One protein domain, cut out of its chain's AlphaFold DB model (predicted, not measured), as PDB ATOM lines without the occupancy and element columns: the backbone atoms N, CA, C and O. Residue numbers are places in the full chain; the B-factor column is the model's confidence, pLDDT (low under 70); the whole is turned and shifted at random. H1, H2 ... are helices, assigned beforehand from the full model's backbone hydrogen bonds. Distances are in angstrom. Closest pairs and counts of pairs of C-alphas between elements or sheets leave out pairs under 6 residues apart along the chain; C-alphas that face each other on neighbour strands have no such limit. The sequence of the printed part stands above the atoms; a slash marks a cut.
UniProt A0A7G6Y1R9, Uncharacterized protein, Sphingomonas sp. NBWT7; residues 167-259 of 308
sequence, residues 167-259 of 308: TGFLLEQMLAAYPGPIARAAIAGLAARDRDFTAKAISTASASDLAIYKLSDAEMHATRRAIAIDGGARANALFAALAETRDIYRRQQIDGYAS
ATOM      1  N   THR A 167      29.361  -5.255 -13.160       96.94
ATOM      2  CA  THR A 167      28.994  -6.044 -14.350       96.94
ATOM      3  C   THR A 167      30.150  -6.168 -15.345       96.94
ATOM      4  O   THR A 167      30.544  -7.292 -15.665       96.94
ATOM      5  N   GLY A 168      30.747  -5.051 -15.768       95.88
ATOM      6  CA  GLY A 168      31.896  -5.052 -16.677       95.88
ATOM      7  C   GLY A 168      33.080  -5.862 -16.152       95.88
ATOM      8  O   GLY A 168      33.596  -6.729 -16.858       95.88
ATOM      9  N   PHE A 169      33.440  -5.674 -14.879       96.69
ATOM     10  CA  PHE A 169      34.523  -6.423 -14.240       96.69
ATOM     11  C   PHE A 169      34.273  -7.938 -14.253       96.69
ATOM     12  O   PHE A 169      35.164  -8.706 -14.613       96.69
ATOM     13  N   LEU A 170      33.065  -8.401 -13.912       98.25
ATOM     14  CA  LEU A 170      32.766  -9.836 -13.949       98.25
ATOM     15  C   LEU A 170      32.856 -10.397 -15.368       98.25
ATOM     16  O   LEU A 170      33.379 -11.495 -15.550       98.25
ATOM     17  N   LEU A 171      32.382  -9.660 -16.376       98.50
ATOM     18  CA  LEU A 171      32.449 -10.094 -17.774       98.50
ATOM     19  C   LEU A 171      33.896 -10.190 -18.271       98.50
ATOM     20  O   LEU A 171      34.246 -11.149 -18.959       98.50
ATOM     21  N   GLU A 172      34.764  -9.267 -17.866       97.81
ATOM     22  CA  GLU A 172      36.202  -9.353 -18.131       97.81
ATOM     23  C   GLU A 172      36.828 -10.587 -17.475       97.81
ATOM     24  O   GLU A 172      37.567 -11.325 -18.130       97.81
ATOM     25  N   GLN A 173      36.476 -10.881 -16.219       98.19
ATOM     26  CA  GLN A 173      36.949 -12.088 -15.534       98.19
ATOM     27  C   GLN A 173      36.431 -13.376 -16.188       98.19
ATOM     28  O   GLN A 173      37.148 -14.377 -16.229       98.19
ATOM     29  N   MET A 174      35.213 -13.364 -16.736       98.75
ATOM     30  CA  MET A 174      34.689 -14.487 -17.515       98.75
ATOM     31  C   MET A 174      35.505 -14.694 -18.795       98.75
ATOM     32  O   MET A 174      35.846 -15.829 -19.105       98.75
ATOM     33  N   LEU A 175      35.867 -13.628 -19.517       98.69
ATOM     34  CA  LEU A 175      36.707 -13.722 -20.720       98.69
ATOM     35  C   LEU A 175      38.137 -14.178 -20.400       98.69
ATOM     36  O   LEU A 175      38.721 -14.953 -21.165       98.69
ATOM     37  N   ALA A 176      38.681 -13.731 -19.267       98.25
ATOM     38  CA  ALA A 176      39.986 -14.143 -18.753       98.25
ATOM     39  C   ALA A 176      40.015 -15.612 -18.297       98.25
ATOM     40  O   ALA A 176      41.086 -16.199 -18.197       98.25
ATOM     41  N   ALA A 177      38.853 -16.235 -18.076       98.31
ATOM     42  CA  ALA A 177      38.735 -17.662 -17.784       98.31
ATOM     43  C   ALA A 177      38.783 -18.560 -19.039       98.31
ATOM     44  O   ALA A 177      38.515 -19.754 -18.943       98.31
ATOM     45  N   TYR A 178      39.127 -17.992 -20.201       98.12
ATOM     46  CA  TYR A 178      39.288 -18.690 -21.479       98.12
ATOM     47  C   TYR A 178      38.084 -19.562 -21.898       98.12
ATOM     48  O   TYR A 178      38.265 -20.736 -22.218       98.12
ATOM     49  N   PRO A 179      36.858 -19.003 -21.956       98.56
ATOM     50  CA  PRO A 179      35.701 -19.736 -22.449       98.56
ATOM     51  C   PRO A 179      35.880 -20.086 -23.934       98.56
ATOM     52  O   PRO A 179      36.595 -19.389 -24.674       98.56
ATOM     53  N   GLY A 180      35.191 -21.143 -24.363       98.75
ATOM     54  CA  GLY A 180      35.084 -21.539 -25.760       98.75
ATOM     55  C   GLY A 180      34.411 -20.468 -26.632       98.75
ATOM     56  O   GLY A 180      33.901 -19.461 -26.123       98.75
ATOM     57  N   PRO A 181      34.461 -20.625 -27.965       98.75
ATOM     58  CA  PRO A 181      34.055 -19.587 -28.907       98.75
ATOM     59  C   PRO A 181      32.596 -19.126 -28.748       98.75
ATOM     60  O   PRO A 181      32.331 -17.936 -28.934       98.75
ATOM     61  N   ILE A 182      31.662 -20.010 -28.380       98.81
ATOM     62  CA  ILE A 182      30.231 -19.676 -28.282       98.81
ATOM     63  C   ILE A 182      29.981 -18.783 -27.062       98.81
ATOM     64  O   ILE A 182      29.435 -17.681 -27.186       98.81
ATOM     65  N   ALA A 183      30.429 -19.214 -25.886       98.81
ATOM     66  CA  ALA A 183      30.349 -18.448 -24.652       98.81
ATOM     67  C   ALA A 183      31.146 -17.146 -24.752       98.81
ATOM     68  O   ALA A 183      30.635 -16.094 -24.371       98.81
ATOM     69  N   ARG A 184      32.362 -17.182 -25.314       98.88
ATOM     70  CA  ARG A 184      33.193 -15.988 -25.525       98.88
ATOM     71  C   ARG A 184      32.451 -14.922 -26.323       98.88
ATOM     72  O   ARG A 184      32.458 -13.765 -25.911       98.88
ATOM     73  N   ALA A 185      31.815 -15.296 -27.434       98.81
ATOM     74  CA  ALA A 185      31.062 -14.357 -28.261       98.81
ATOM     75  C   ALA A 185      29.890 -13.732 -27.486       98.81
ATOM     76  O   ALA A 185      29.712 -12.514 -27.518       98.81
ATOM     77  N   ALA A 186      29.135 -14.537 -26.732       98.81
ATOM     78  CA  ALA A 186      28.017 -14.043 -25.929       98.81
ATOM     79  C   ALA A 186      28.465 -13.120 -24.780       98.81
ATOM     80  O   ALA A 186      27.888 -12.050 -24.586       98.81
ATOM     81  N   ILE A 187      29.521 -13.496 -24.048       98.81
ATOM     82  CA  ILE A 187      30.094 -12.685 -22.963       98.81
ATOM     83  C   ILE A 187      30.639 -11.364 -23.520       98.81
ATOM     84  O   ILE A 187      30.368 -10.307 -22.957       98.81
ATOM     85  N   ALA A 188      31.363 -11.400 -24.644       98.75
ATOM     86  CA  ALA A 188      31.898 -10.199 -25.285       98.75
ATOM     87  C   ALA A 188      30.788  -9.260 -25.787       98.75
ATOM     88  O   ALA A 188      30.905  -8.042 -25.640       98.75
ATOM     89  N   GLY A 189      29.697  -9.816 -26.325       98.44
ATOM     90  CA  GLY A 189      28.508  -9.047 -26.693       98.44
ATOM     91  C   GLY A 189      27.887  -8.346 -25.484       98.44
ATOM     92  O   GLY A 189      27.619  -7.147 -25.535       98.44
ATOM     93  N   LEU A 190      27.738  -9.057 -24.364       98.31
ATOM     94  CA  LEU A 190      27.219  -8.477 -23.124       98.31
ATOM     95  C   LEU A 190      28.158  -7.402 -22.551       98.31
ATOM     96  O   LEU A 190      27.688  -6.373 -22.076       98.31
ATOM     97  N   ALA A 191      29.475  -7.595 -22.661       98.31
ATOM     98  CA  ALA A 191      30.475  -6.615 -22.231       98.31
ATOM     99  C   ALA A 191      30.436  -5.335 -23.080       98.31
ATOM    100  O   ALA A 191      30.653  -4.245 -22.562       98.31
ATOM    101  N   ALA A 192      30.140  -5.441 -24.379       98.06
ATOM    102  CA  ALA A 192      29.917  -4.265 -25.218       98.06
ATOM    103  C   ALA A 192      28.684  -3.473 -24.764       98.06
ATOM    104  O   ALA A 192      28.767  -2.260 -24.603       98.06
ATOM    105  N   ARG A 193      27.584  -4.171 -24.464       97.94
ATOM    106  CA  ARG A 193      26.360  -3.553 -23.934       97.94
ATOM    107  C   ARG A 193      26.602  -2.868 -22.591       97.94
ATOM    108  O   ARG A 193      26.122  -1.762 -22.378       97.94
ATOM    109  N   ASP A 194      27.353  -3.506 -21.697       97.25
ATOM    110  CA  ASP A 194      27.711  -2.933 -20.399       97.25
ATOM    111  C   ASP A 194      28.503  -1.624 -20.525       97.25
ATOM    112  O   ASP A 194      28.207  -0.665 -19.810       97.25
ATOM    113  N   ARG A 195      29.434  -1.532 -21.485       96.62
ATOM    114  CA  ARG A 195      30.143  -0.274 -21.771       96.62
ATOM    115  C   ARG A 195      29.188   0.839 -22.196       96.62
ATOM    116  O   ARG A 195      29.316   1.952 -21.692       96.62
ATOM    117  N   ASP A 196      28.213   0.541 -23.055       97.62
ATOM    118  CA  ASP A 196      27.204   1.521 -23.479       97.62
ATOM    119  C   ASP A 196      26.346   1.994 -22.292       97.62
ATOM    120  O   ASP A 196      26.098   3.191 -22.126       97.62
ATOM    121  N   PHE A 197      25.917   1.065 -21.429       97.12
ATOM    122  CA  PHE A 197      25.144   1.383 -20.224       97.12
ATOM    123  C   PHE A 197      25.946   2.195 -19.209       97.12
ATOM    124  O   PHE A 197      25.433   3.166 -18.661       97.12
ATOM    125  N   THR A 198      27.212   1.844 -18.995       95.00
ATOM    126  CA  THR A 198      28.110   2.573 -18.094       95.00
ATOM    127  C   THR A 198      28.376   3.986 -18.610       95.00
ATOM    128  O   THR A 198      28.242   4.948 -17.855       95.00
ATOM    129  N   ALA A 199      28.659   4.147 -19.907       95.81
ATOM    130  CA  ALA A 199      28.820   5.463 -20.526       95.81
ATOM    131  C   ALA A 199      27.554   6.318 -20.368       95.81
ATOM    132  O   ALA A 199      27.635   7.501 -20.028       95.81
ATOM    133  N   LYS A 200      26.375   5.707 -20.541       96.81
ATOM    134  CA  LYS A 200      25.101   6.379 -20.296       96.81
ATOM    135  C   LYS A 200      24.954   6.791 -18.832       96.81
ATOM    136  O   LYS A 200      24.709   7.967 -18.593       96.81
ATOM    137  N   ALA A 201      25.155   5.875 -17.886       95.88
ATOM    138  CA  ALA A 201      25.046   6.137 -16.450       95.88
ATOM    139  C   ALA A 201      25.959   7.279 -15.984       95.88
ATOM    140  O   ALA A 201      25.529   8.113 -15.190       95.88
ATOM    141  N   ILE A 202      27.180   7.363 -16.524       93.94
ATOM    142  CA  ILE A 202      28.097   8.485 -16.287       93.94
ATOM    143  C   ILE A 202      27.507   9.785 -16.849       93.94
ATOM    144  O   ILE A 202      27.427  10.781 -16.135       93.94
ATOM    145  N   SER A 203      27.060   9.778 -18.109       97.19
ATOM    146  CA  SER A 203      26.515  10.974 -18.772       97.19
ATOM    147  C   SER A 203      25.237  11.514 -18.118       97.19
ATOM    148  O   SER A 203      24.992  12.717 -18.152       97.19
ATOM    149  N   THR A 204      24.430  10.636 -17.516       96.75
ATOM    150  CA  THR A 204      23.153  10.978 -16.872       96.75
ATOM    151  C   THR A 204      23.258  11.088 -15.353       96.75
ATOM    152  O   THR A 204      22.261  11.413 -14.709       96.75
ATOM    153  N   ALA A 205      24.430  10.800 -14.775       95.06
ATOM    154  CA  ALA A 205      24.641  10.660 -13.335       95.06
ATOM    155  C   ALA A 205      23.603   9.737 -12.656       95.06
ATOM    156  O   ALA A 205      23.146   9.999 -11.543       95.06
ATOM    157  N   SER A 206      23.202   8.657 -13.338       94.62
ATOM    158  CA  SER A 206      22.122   7.773 -12.894       94.62
ATOM    159  C   SER A 206      22.578   6.325 -12.785       94.62
ATOM    160  O   SER A 206      22.763   5.629 -13.783       94.62
ATOM    161  N   ALA A 207      22.644   5.809 -11.555       92.56
ATOM    162  CA  ALA A 207      22.906   4.390 -11.310       92.56
ATOM    163  C   ALA A 207      21.831   3.475 -11.932       92.56
ATOM    164  O   ALA A 207      22.110   2.323 -12.250       92.56
ATOM    165  N   SER A 208      20.614   3.986 -12.161       94.56
ATOM    166  CA  SER A 208      19.532   3.230 -12.811       94.56
ATOM    167  C   SER A 208      19.795   2.944 -14.294       94.56
ATOM    168  O   SER A 208      19.072   2.142 -14.886       94.56
ATOM    169  N   ASP A 209      20.794   3.600 -14.896       96.38
ATOM    170  CA  ASP A 209      21.253   3.367 -16.269       96.38
ATOM    171  C   ASP A 209      22.324   2.279 -16.393       96.38
ATOM    172  O   ASP A 209      22.620   1.861 -17.511       96.38
ATOM    173  N   LEU A 210      22.830   1.747 -15.276       96.44
ATOM    174  CA  LEU A 210      23.807   0.660 -15.279       96.44
ATOM    175  C   LEU A 210      23.223  -0.658 -15.800       96.44
ATOM    176  O   LEU A 210      22.035  -0.963 -15.642       96.44
ATOM    177  N   ALA A 211      24.103  -1.494 -16.354       96.38
ATOM    178  CA  ALA A 211      23.751  -2.786 -16.939       96.38
ATOM    179  C   ALA A 211      23.016  -3.710 -15.960       96.38
ATOM    180  O   ALA A 211      22.116  -4.446 -16.369       96.38
ATOM    181  N   ILE A 212      23.326  -3.613 -14.663       95.88
ATOM    182  CA  ILE A 212      22.651  -4.383 -13.616       95.88
ATOM    183  C   ILE A 212      21.126  -4.170 -13.639       95.88
ATOM    184  O   ILE A 212      20.368  -5.111 -13.423       95.88
ATOM    185  N   TYR A 213      20.654  -2.976 -14.006       96.00
ATOM    186  CA  TYR A 213      19.228  -2.673 -14.150       96.00
ATOM    187  C   TYR A 213      18.727  -2.800 -15.588       96.00
ATOM    188  O   TYR A 213      17.558  -3.130 -15.798       96.00
ATOM    189  N   LYS A 214      19.582  -2.512 -16.577       96.44
ATOM    190  CA  LYS A 214      19.159  -2.338 -17.973       96.44
ATOM    191  C   LYS A 214      19.278  -3.569 -18.860       96.44
ATOM    192  O   LYS A 214      18.540  -3.648 -19.840       96.44
ATOM    193  N   LEU A 215      20.156  -4.520 -18.539       96.19
ATOM    194  CA  LEU A 215      20.208  -5.783 -19.276       96.19
ATOM    195  C   LEU A 215      18.851  -6.473 -19.207       96.19
ATOM    196  O   LEU A 215      18.253  -6.552 -18.137       96.19
ATOM    197  N   SER A 216      18.356  -6.970 -20.335       96.81
ATOM    198  CA  SER A 216      17.085  -7.687 -20.404       96.81
ATOM    199  C   SER A 216      17.224  -9.132 -19.928       96.81
ATOM    200  O   SER A 216      18.294  -9.742 -19.985       96.81
ATOM    201  N   ASP A 217      16.112  -9.727 -19.496       97.06
ATOM    202  CA  ASP A 217      16.106 -11.141 -19.113       97.06
ATOM    203  C   ASP A 217      16.383 -12.048 -20.327       97.06
ATOM    204  O   ASP A 217      17.044 -13.076 -20.191       97.06
ATOM    205  N   ALA A 218      15.991 -11.628 -21.537       98.12
ATOM    206  CA  ALA A 218      16.324 -12.319 -22.782       98.12
ATOM    207  C   ALA A 218      17.840 -12.340 -23.057       98.12
ATOM    208  O   ALA A 218      18.378 -13.412 -23.346       98.12
ATOM    209  N   GLU A 219      18.532 -11.201 -22.907       97.88
ATOM    210  CA  GLU A 219      19.999 -11.122 -23.002       97.88
ATOM    211  C   GLU A 219      20.654 -12.035 -21.950       97.88
ATOM    212  O   GLU A 219      21.498 -12.866 -22.288       97.88
ATOM    213  N   MET A 220      20.199 -11.979 -20.692       98.38
ATOM    214  CA  MET A 220      20.730 -12.828 -19.617       98.38
ATOM    215  C   MET A 220      20.523 -14.327 -19.891       98.38
ATOM    216  O   MET A 220      21.424 -15.137 -19.665       98.38
ATOM    217  N   HIS A 221      19.351 -14.727 -20.388       98.50
ATOM    218  CA  HIS A 221      19.068 -16.122 -20.720       98.50
ATOM    219  C   HIS A 221      19.872 -16.615 -21.924       98.50
ATOM    220  O   HIS A 221      20.358 -17.747 -21.898       98.50
ATOM    221  N   ALA A 222      20.027 -15.792 -22.963       98.50
ATOM    222  CA  ALA A 222      20.836 -16.134 -24.128       98.50
ATOM    223  C   ALA A 222      22.305 -16.353 -23.740       98.50
ATOM    224  O   ALA A 222      22.867 -17.401 -24.065       98.50
ATOM    225  N   THR A 223      22.885 -15.439 -22.958       98.69
ATOM    226  CA  THR A 223      24.267 -15.568 -22.479       98.69
ATOM    227  C   THR A 223      24.441 -16.778 -21.566       98.69
ATOM    228  O   THR A 223      25.405 -17.524 -21.729       98.69
ATOM    229  N   ARG A 224      23.480 -17.068 -20.675       98.75
ATOM    230  CA  ARG A 224      23.520 -18.284 -19.842       98.75
ATOM    231  C   ARG A 224      23.574 -19.560 -20.679       98.75
ATOM    232  O   ARG A 224      24.349 -20.457 -20.360       98.75
ATOM    233  N   ARG A 225      22.756 -19.650 -21.736       98.75
ATOM    234  CA  ARG A 225      22.750 -20.813 -22.639       98.75
ATOM    235  C   ARG A 225      24.083 -20.962 -23.364       98.75
ATOM    236  O   ARG A 225      24.586 -22.073 -23.441       98.75
ATOM    237  N   ALA A 226      24.667 -19.862 -23.838       98.81
ATOM    238  CA  ALA A 226      25.984 -19.885 -24.467       98.81
ATOM    239  C   ALA A 226      27.075 -20.366 -23.493       98.81
ATOM    240  O   ALA A 226      27.827 -21.277 -23.815       98.81
ATOM    241  N   ILE A 227      27.100 -19.831 -22.266       98.81
ATOM    242  CA  ILE A 227      28.039 -20.250 -21.210       98.81
ATOM    243  C   ILE A 227      27.886 -21.736 -20.858       98.81
ATOM    244  O   ILE A 227      28.880 -22.398 -20.570       98.81
ATOM    245  N   ALA A 228      26.669 -22.278 -20.898       98.62
ATOM    246  CA  ALA A 228      26.432 -23.695 -20.637       98.62
ATOM    247  C   ALA A 228      27.002 -24.629 -21.723       98.62
ATOM    248  O   ALA A 228      27.233 -25.797 -21.429       98.62
ATOM    249  N   ILE A 229      27.229 -24.137 -22.947       98.69
ATOM    250  CA  ILE A 229      27.772 -24.941 -24.050       98.69
ATOM    251  C   ILE A 229      29.283 -25.130 -23.891       98.69
ATOM    252  O   ILE A 229      29.765 -26.258 -23.931       98.69
ATOM    253  N   ASP A 230      30.035 -24.042 -23.710       98.69
ATOM    254  CA  ASP A 230      31.504 -24.084 -23.713       98.69
ATOM    255  C   ASP A 230      32.170 -23.036 -22.795       98.69
ATOM    256  O   ASP A 230      33.346 -22.717 -22.953       98.69
ATOM    257  N   GLY A 231      31.457 -22.493 -21.802       98.38
ATOM    258  CA  GLY A 231      31.981 -21.432 -20.930       98.38
ATOM    259  C   GLY A 231      32.939 -21.896 -19.825       98.38
ATOM    260  O   GLY A 231      33.742 -21.103 -19.336       98.38
ATOM    261  N   GLY A 232      32.868 -23.164 -19.415       98.62
ATOM    262  CA  GLY A 232      33.647 -23.698 -18.294       98.62
ATOM    263  C   GLY A 232      33.138 -23.267 -16.907       98.62
ATOM    264  O   GLY A 232      32.290 -22.382 -16.761       98.62
ATOM    265  N   ALA A 233      33.659 -23.914 -15.859       98.38
ATOM    266  CA  ALA A 233      33.156 -23.759 -14.488       98.38
ATOM    267  C   ALA A 233      33.283 -22.322 -13.959       98.38
ATOM    268  O   ALA A 233      32.373 -21.809 -13.308       98.38
ATOM    269  N   ARG A 234      34.393 -21.644 -14.274       97.94
ATOM    270  CA  ARG A 234      34.657 -20.293 -13.773       97.94
ATOM    271  C   ARG A 234      33.726 -19.248 -14.384       97.94
ATOM    272  O   ARG A 234      33.169 -18.447 -13.636       97.94
ATOM    273  N   ALA A 235      33.523 -19.266 -15.704       98.62
ATOM    274  CA  ALA A 235      32.594 -18.338 -16.345       98.62
ATOM    275  C   ALA A 235      31.150 -18.588 -15.885       98.62
ATOM    276  O   ALA A 235      30.410 -17.638 -15.645       98.62
ATOM    277  N   ASN A 236      30.770 -19.857 -15.686       98.69
ATOM    278  CA  ASN A 236      29.463 -20.222 -15.143       98.69
ATOM    279  C   ASN A 236      29.245 -19.651 -13.730       98.69
ATOM    280  O   ASN A 236      28.253 -18.960 -13.502       98.69
ATOM    281  N   ALA A 237      30.206 -19.845 -12.819       98.25
ATOM    282  CA  ALA A 237      30.130 -19.322 -11.455       98.25
ATOM    283  C   ALA A 237      30.032 -17.786 -11.417       98.25
ATOM    284  O   ALA A 237      29.175 -17.235 -10.728       98.25
ATOM    285  N   LEU A 238      30.858 -17.092 -12.207       98.69
ATOM    286  CA  LEU A 238      30.823 -15.629 -12.315       98.69
ATOM    287  C   LEU A 238      29.485 -15.127 -12.872       98.69
ATOM    288  O   LEU A 238      28.936 -14.138 -12.389       98.69
ATOM    289  N   PHE A 239      28.933 -15.805 -13.881       98.69
ATOM    290  CA  PHE A 239      27.649 -15.422 -14.460       98.69
ATOM    291  C   PHE A 239      26.477 -15.694 -13.511       98.69
ATOM    292  O   PHE A 239      25.508 -14.933 -13.489       98.69
ATOM    293  N   ALA A 240      26.556 -16.752 -12.701       98.38
ATOM    294  CA  ALA A 240      25.593 -17.013 -11.637       98.38
ATOM    295  C   ALA A 240      25.626 -15.905 -10.570       98.38
ATOM    296  O   ALA A 240      24.567 -15.382 -10.224       98.38
ATOM    297  N   ALA A 241      26.819 -15.481 -10.134       98.00
ATOM    298  CA  ALA A 241      26.985 -14.371  -9.194       98.00
ATOM    299  C   ALA A 241      26.428 -13.046  -9.748       98.00
ATOM    300  O   ALA A 241      25.694 -12.344  -9.049       98.00
ATOM    301  N   LEU A 242      26.692 -12.736 -11.025       98.44
ATOM    302  CA  LEU A 242      26.108 -11.575 -11.709       98.44
ATOM    303  C   LEU A 242      24.574 -11.647 -11.734       98.44
ATOM    304  O   LEU A 242      23.894 -10.660 -11.457       98.44
ATOM    305  N   ALA A 243      24.019 -12.814 -12.066       98.31
ATOM    306  CA  ALA A 243      22.577 -13.001 -12.142       98.31
ATOM    307  C   ALA A 243      21.890 -12.860 -10.774       98.31
ATOM    308  O   ALA A 243      20.842 -12.219 -10.704       98.31
ATOM    309  N   GLU A 244      22.468 -13.420  -9.707       98.00
ATOM    310  CA  GLU A 244      21.940 -13.287  -8.344       98.00
ATOM    311  C   GLU A 244      22.049 -11.842  -7.841       98.00
ATOM    312  O   GLU A 244      21.063 -11.294  -7.354       98.00
ATOM    313  N   THR A 245      23.192 -11.185  -8.065       97.44
ATOM    314  CA  THR A 245      23.392  -9.759  -7.745       97.44
ATOM    315  C   THR A 245      22.339  -8.886  -8.430       97.44
ATOM    316  O   THR A 245      21.696  -8.046  -7.796       97.44
ATOM    317  N   ARG A 246      22.104  -9.117  -9.728       97.12
ATOM    318  CA  ARG A 246      21.089  -8.393 -10.502       97.12
ATOM    319  C   ARG A 246      19.680  -8.608  -9.965       97.12
ATOM    320  O   ARG A 246      18.909  -7.654  -9.886       97.12
ATOM    321  N   ASP A 247      19.328  -9.850  -9.653       96.81
ATOM    322  CA  ASP A 247      18.001 -10.183  -9.139       96.81
ATOM    323  C   ASP A 247      17.729  -9.465  -7.810       96.81
ATOM    324  O   ASP A 247      16.672  -8.851  -7.667       96.81
ATOM    325  N   ILE A 248      18.709  -9.424  -6.899       96.38
ATOM    326  CA  ILE A 248      18.567  -8.700  -5.629       96.38
ATOM    327  C   ILE A 248      18.378  -7.196  -5.870       96.38
ATOM    328  O   ILE A 248      17.407  -6.617  -5.384       96.38
ATOM    329  N   TYR A 249      19.225  -6.552  -6.683       95.94
ATOM    330  CA  TYR A 249      19.082  -5.116  -6.966       95.94
ATOM    331  C   TYR A 249      17.745  -4.757  -7.623       95.94
ATOM    332  O   TYR A 249      17.129  -3.753  -7.265       95.94
ATOM    333  N   ARG A 250      17.262  -5.569  -8.571       94.88
ATOM    334  CA  ARG A 250      15.960  -5.330  -9.213       94.88
ATOM    335  C   ARG A 250      14.806  -5.532  -8.240       94.88
ATOM    336  O   ARG A 250      13.889  -4.716  -8.224       94.88
ATOM    337  N   ARG A 251      14.845  -6.584  -7.417       93.69
ATOM    338  CA  ARG A 251      13.809  -6.840  -6.408       93.69
ATOM    339  C   ARG A 251      13.786  -5.774  -5.332       93.69
ATOM    340  O   ARG A 251      12.697  -5.438  -4.890       93.69
ATOM    341  N   GLN A 252      14.924  -5.185  -4.974       92.06
ATOM    342  CA  GLN A 252      14.968  -4.081  -4.015       92.06
ATOM    343  C   GLN A 252      14.053  -2.909  -4.413       92.06
ATOM    344  O   GLN A 252      13.504  -2.248  -3.538       92.06
ATOM    345  N   GLN A 253      13.852  -2.683  -5.718       88.38
ATOM    346  CA  GLN A 253      12.983  -1.629  -6.261       88.38
ATOM    347  C   GLN A 253      11.485  -1.991  -6.256       88.38
ATOM    348  O   GLN A 253      10.649  -1.136  -6.529       88.38
ATOM    349  N   ILE A 254      11.141  -3.256  -5.997       90.94
ATOM    350  CA  ILE A 254       9.772  -3.790  -6.092       90.94
ATOM    351  C   ILE A 254       9.290  -4.260  -4.715       90.94
ATOM    352  O   ILE A 254       8.239  -3.845  -4.239       90.94
ATOM    353  N   ASP A 255      10.076  -5.125  -4.080       90.94
ATOM    354  CA  ASP A 255       9.841  -5.722  -2.772       90.94
ATOM    355  C   ASP A 255      11.176  -5.800  -2.015       90.94
ATOM    356  O   ASP A 255      11.912  -6.795  -2.060       90.94
ATOM    357  N   GLY A 256      11.492  -4.710  -1.311       88.12
ATOM    358  CA  GLY A 256      12.698  -4.611  -0.491       88.12
ATOM    359  C   GLY A 256      12.768  -5.670   0.612       88.12
ATOM    360  O   GLY A 256      13.859  -6.091   0.985       88.12
ATOM    361  N   TYR A 257      11.628  -6.165   1.106       85.25
ATOM    362  CA  TYR A 257      11.605  -7.194   2.144       85.25
ATOM    363  C   TYR A 257      12.072  -8.545   1.597       85.25
ATOM    364  O   TYR A 257      13.007  -9.152   2.134       85.25
ATOM    365  N   ALA A 258      11.469  -9.005   0.499       88.06
ATOM    366  CA  ALA A 258      11.873 -10.253  -0.141       88.06
ATOM    367  C   ALA A 258      13.330 -10.193  -0.634       88.06
ATOM    368  O   ALA A 258      14.077 -11.162  -0.456       88.06
ATOM    369  N   SER A 259      13.735  -9.044  -1.185       91.81
ATOM    370  CA  SER A 259      15.111  -8.736  -1.595       91.81
ATOM    371  C   SER A 259      16.107  -8.883  -0.438       91.81
ATOM    372  O   SER A 259      17.055  -9.665  -0.526       91.81
TER     373      SER A 259
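Overview. This is residues 167 to 259 of the 308 residues of an uncharacterized protein of Sphingomonas sp. NBWT7 (UniProt A0A7G6Y1R9). Four helices, H1, H2, H4 and H5, stand side by side in an up-and-down bundle, made of two helical hairpins, H1 with H2 and H4 with H5, set together as a ring of four. H2 and H5 spread from each other toward their last residues, where the short H3 packs between them, and the short H6 folds back beside the last turns of H5. The printed part has 93 residues with six named helices, H1 to H6 in that order, and no named strand; the class is all helix. It is compact, with a radius of gyration of the C-alphas of 13.4 A and spans of 35 by 32 by 20 A.

Arrangement. H1, residues 167 to 176, and H2, residues 181 to 204, form a helical hairpin, opposite ways at a shallow tilt of 27 degrees. They touch, with the closest C-alphas, those of Gly 168 and Ala 191, 5.9 A apart. H3, residues 211 to 214, touches H2 at residues 193 to 198 of H2 alone; the closest C-alphas are those of Asp 194 and Ala 211, 5.3 A apart. H4, residues 217 to 230, touches H2 at residues 181 to 190 of H2 alone, closest at the C-alphas of Ala 183 and Ile 227, 4.5 A. These two run opposite ways at a shallow tilt of 33 degrees, only just short of steep. H5, residues 232 to 252, is the hub, touching four other helices. It forms a helical hairpin with H4 at a shallow tilt of 15 degrees, closest at the C-alphas of Ile 227 and Asn 236, 6.2 A. H5 touches H1 at a shallow tilt of 6 degrees, opposite ways, with the C-alphas of Met 174 and Ala 235 closest at 4.5 A. It touches H3 closest at the C-alphas of Ile 212 and Arg 246, 5.3 A. H6, residues 256 to 259, touches H5, with the C-alphas of Gln 252 and Ser 259 closest at 5.2 A. H2 and H5 are near each other, with 6 pairs of C-alphas within 10 A, while H1 and H4 are apart. Each O i to N i+4 pair is within hydrogen-bond range in H1, H2 and H5, and 9 of 10 are in H4; H3 and H6 are too short for such a pair.

Along the chain. H1 begins at C-alpha 167, (28.994, -6.044, -14.350), and is 14.3 A long from first to last C-alpha. H2 is 34.6 A long and ends at C-alpha 204, (23.153, 10.978, -16.872). H4 is 20.6 A long and H5 30.6 A; H3 and H6 have 4 residues each. H6 ends at C-alpha 259, (15.111, -8.736, -1.595).

Size, cuts and confidence. The two C-alphas farthest apart are those of Pro 181 and Tyr 257, 40.3 A. The printed part has no cut. The link from H2 to H3, 6 residues, is short, and the other four links are tight. The mean pLDDT of the printed part is 96.8, and no printed residue is under 70.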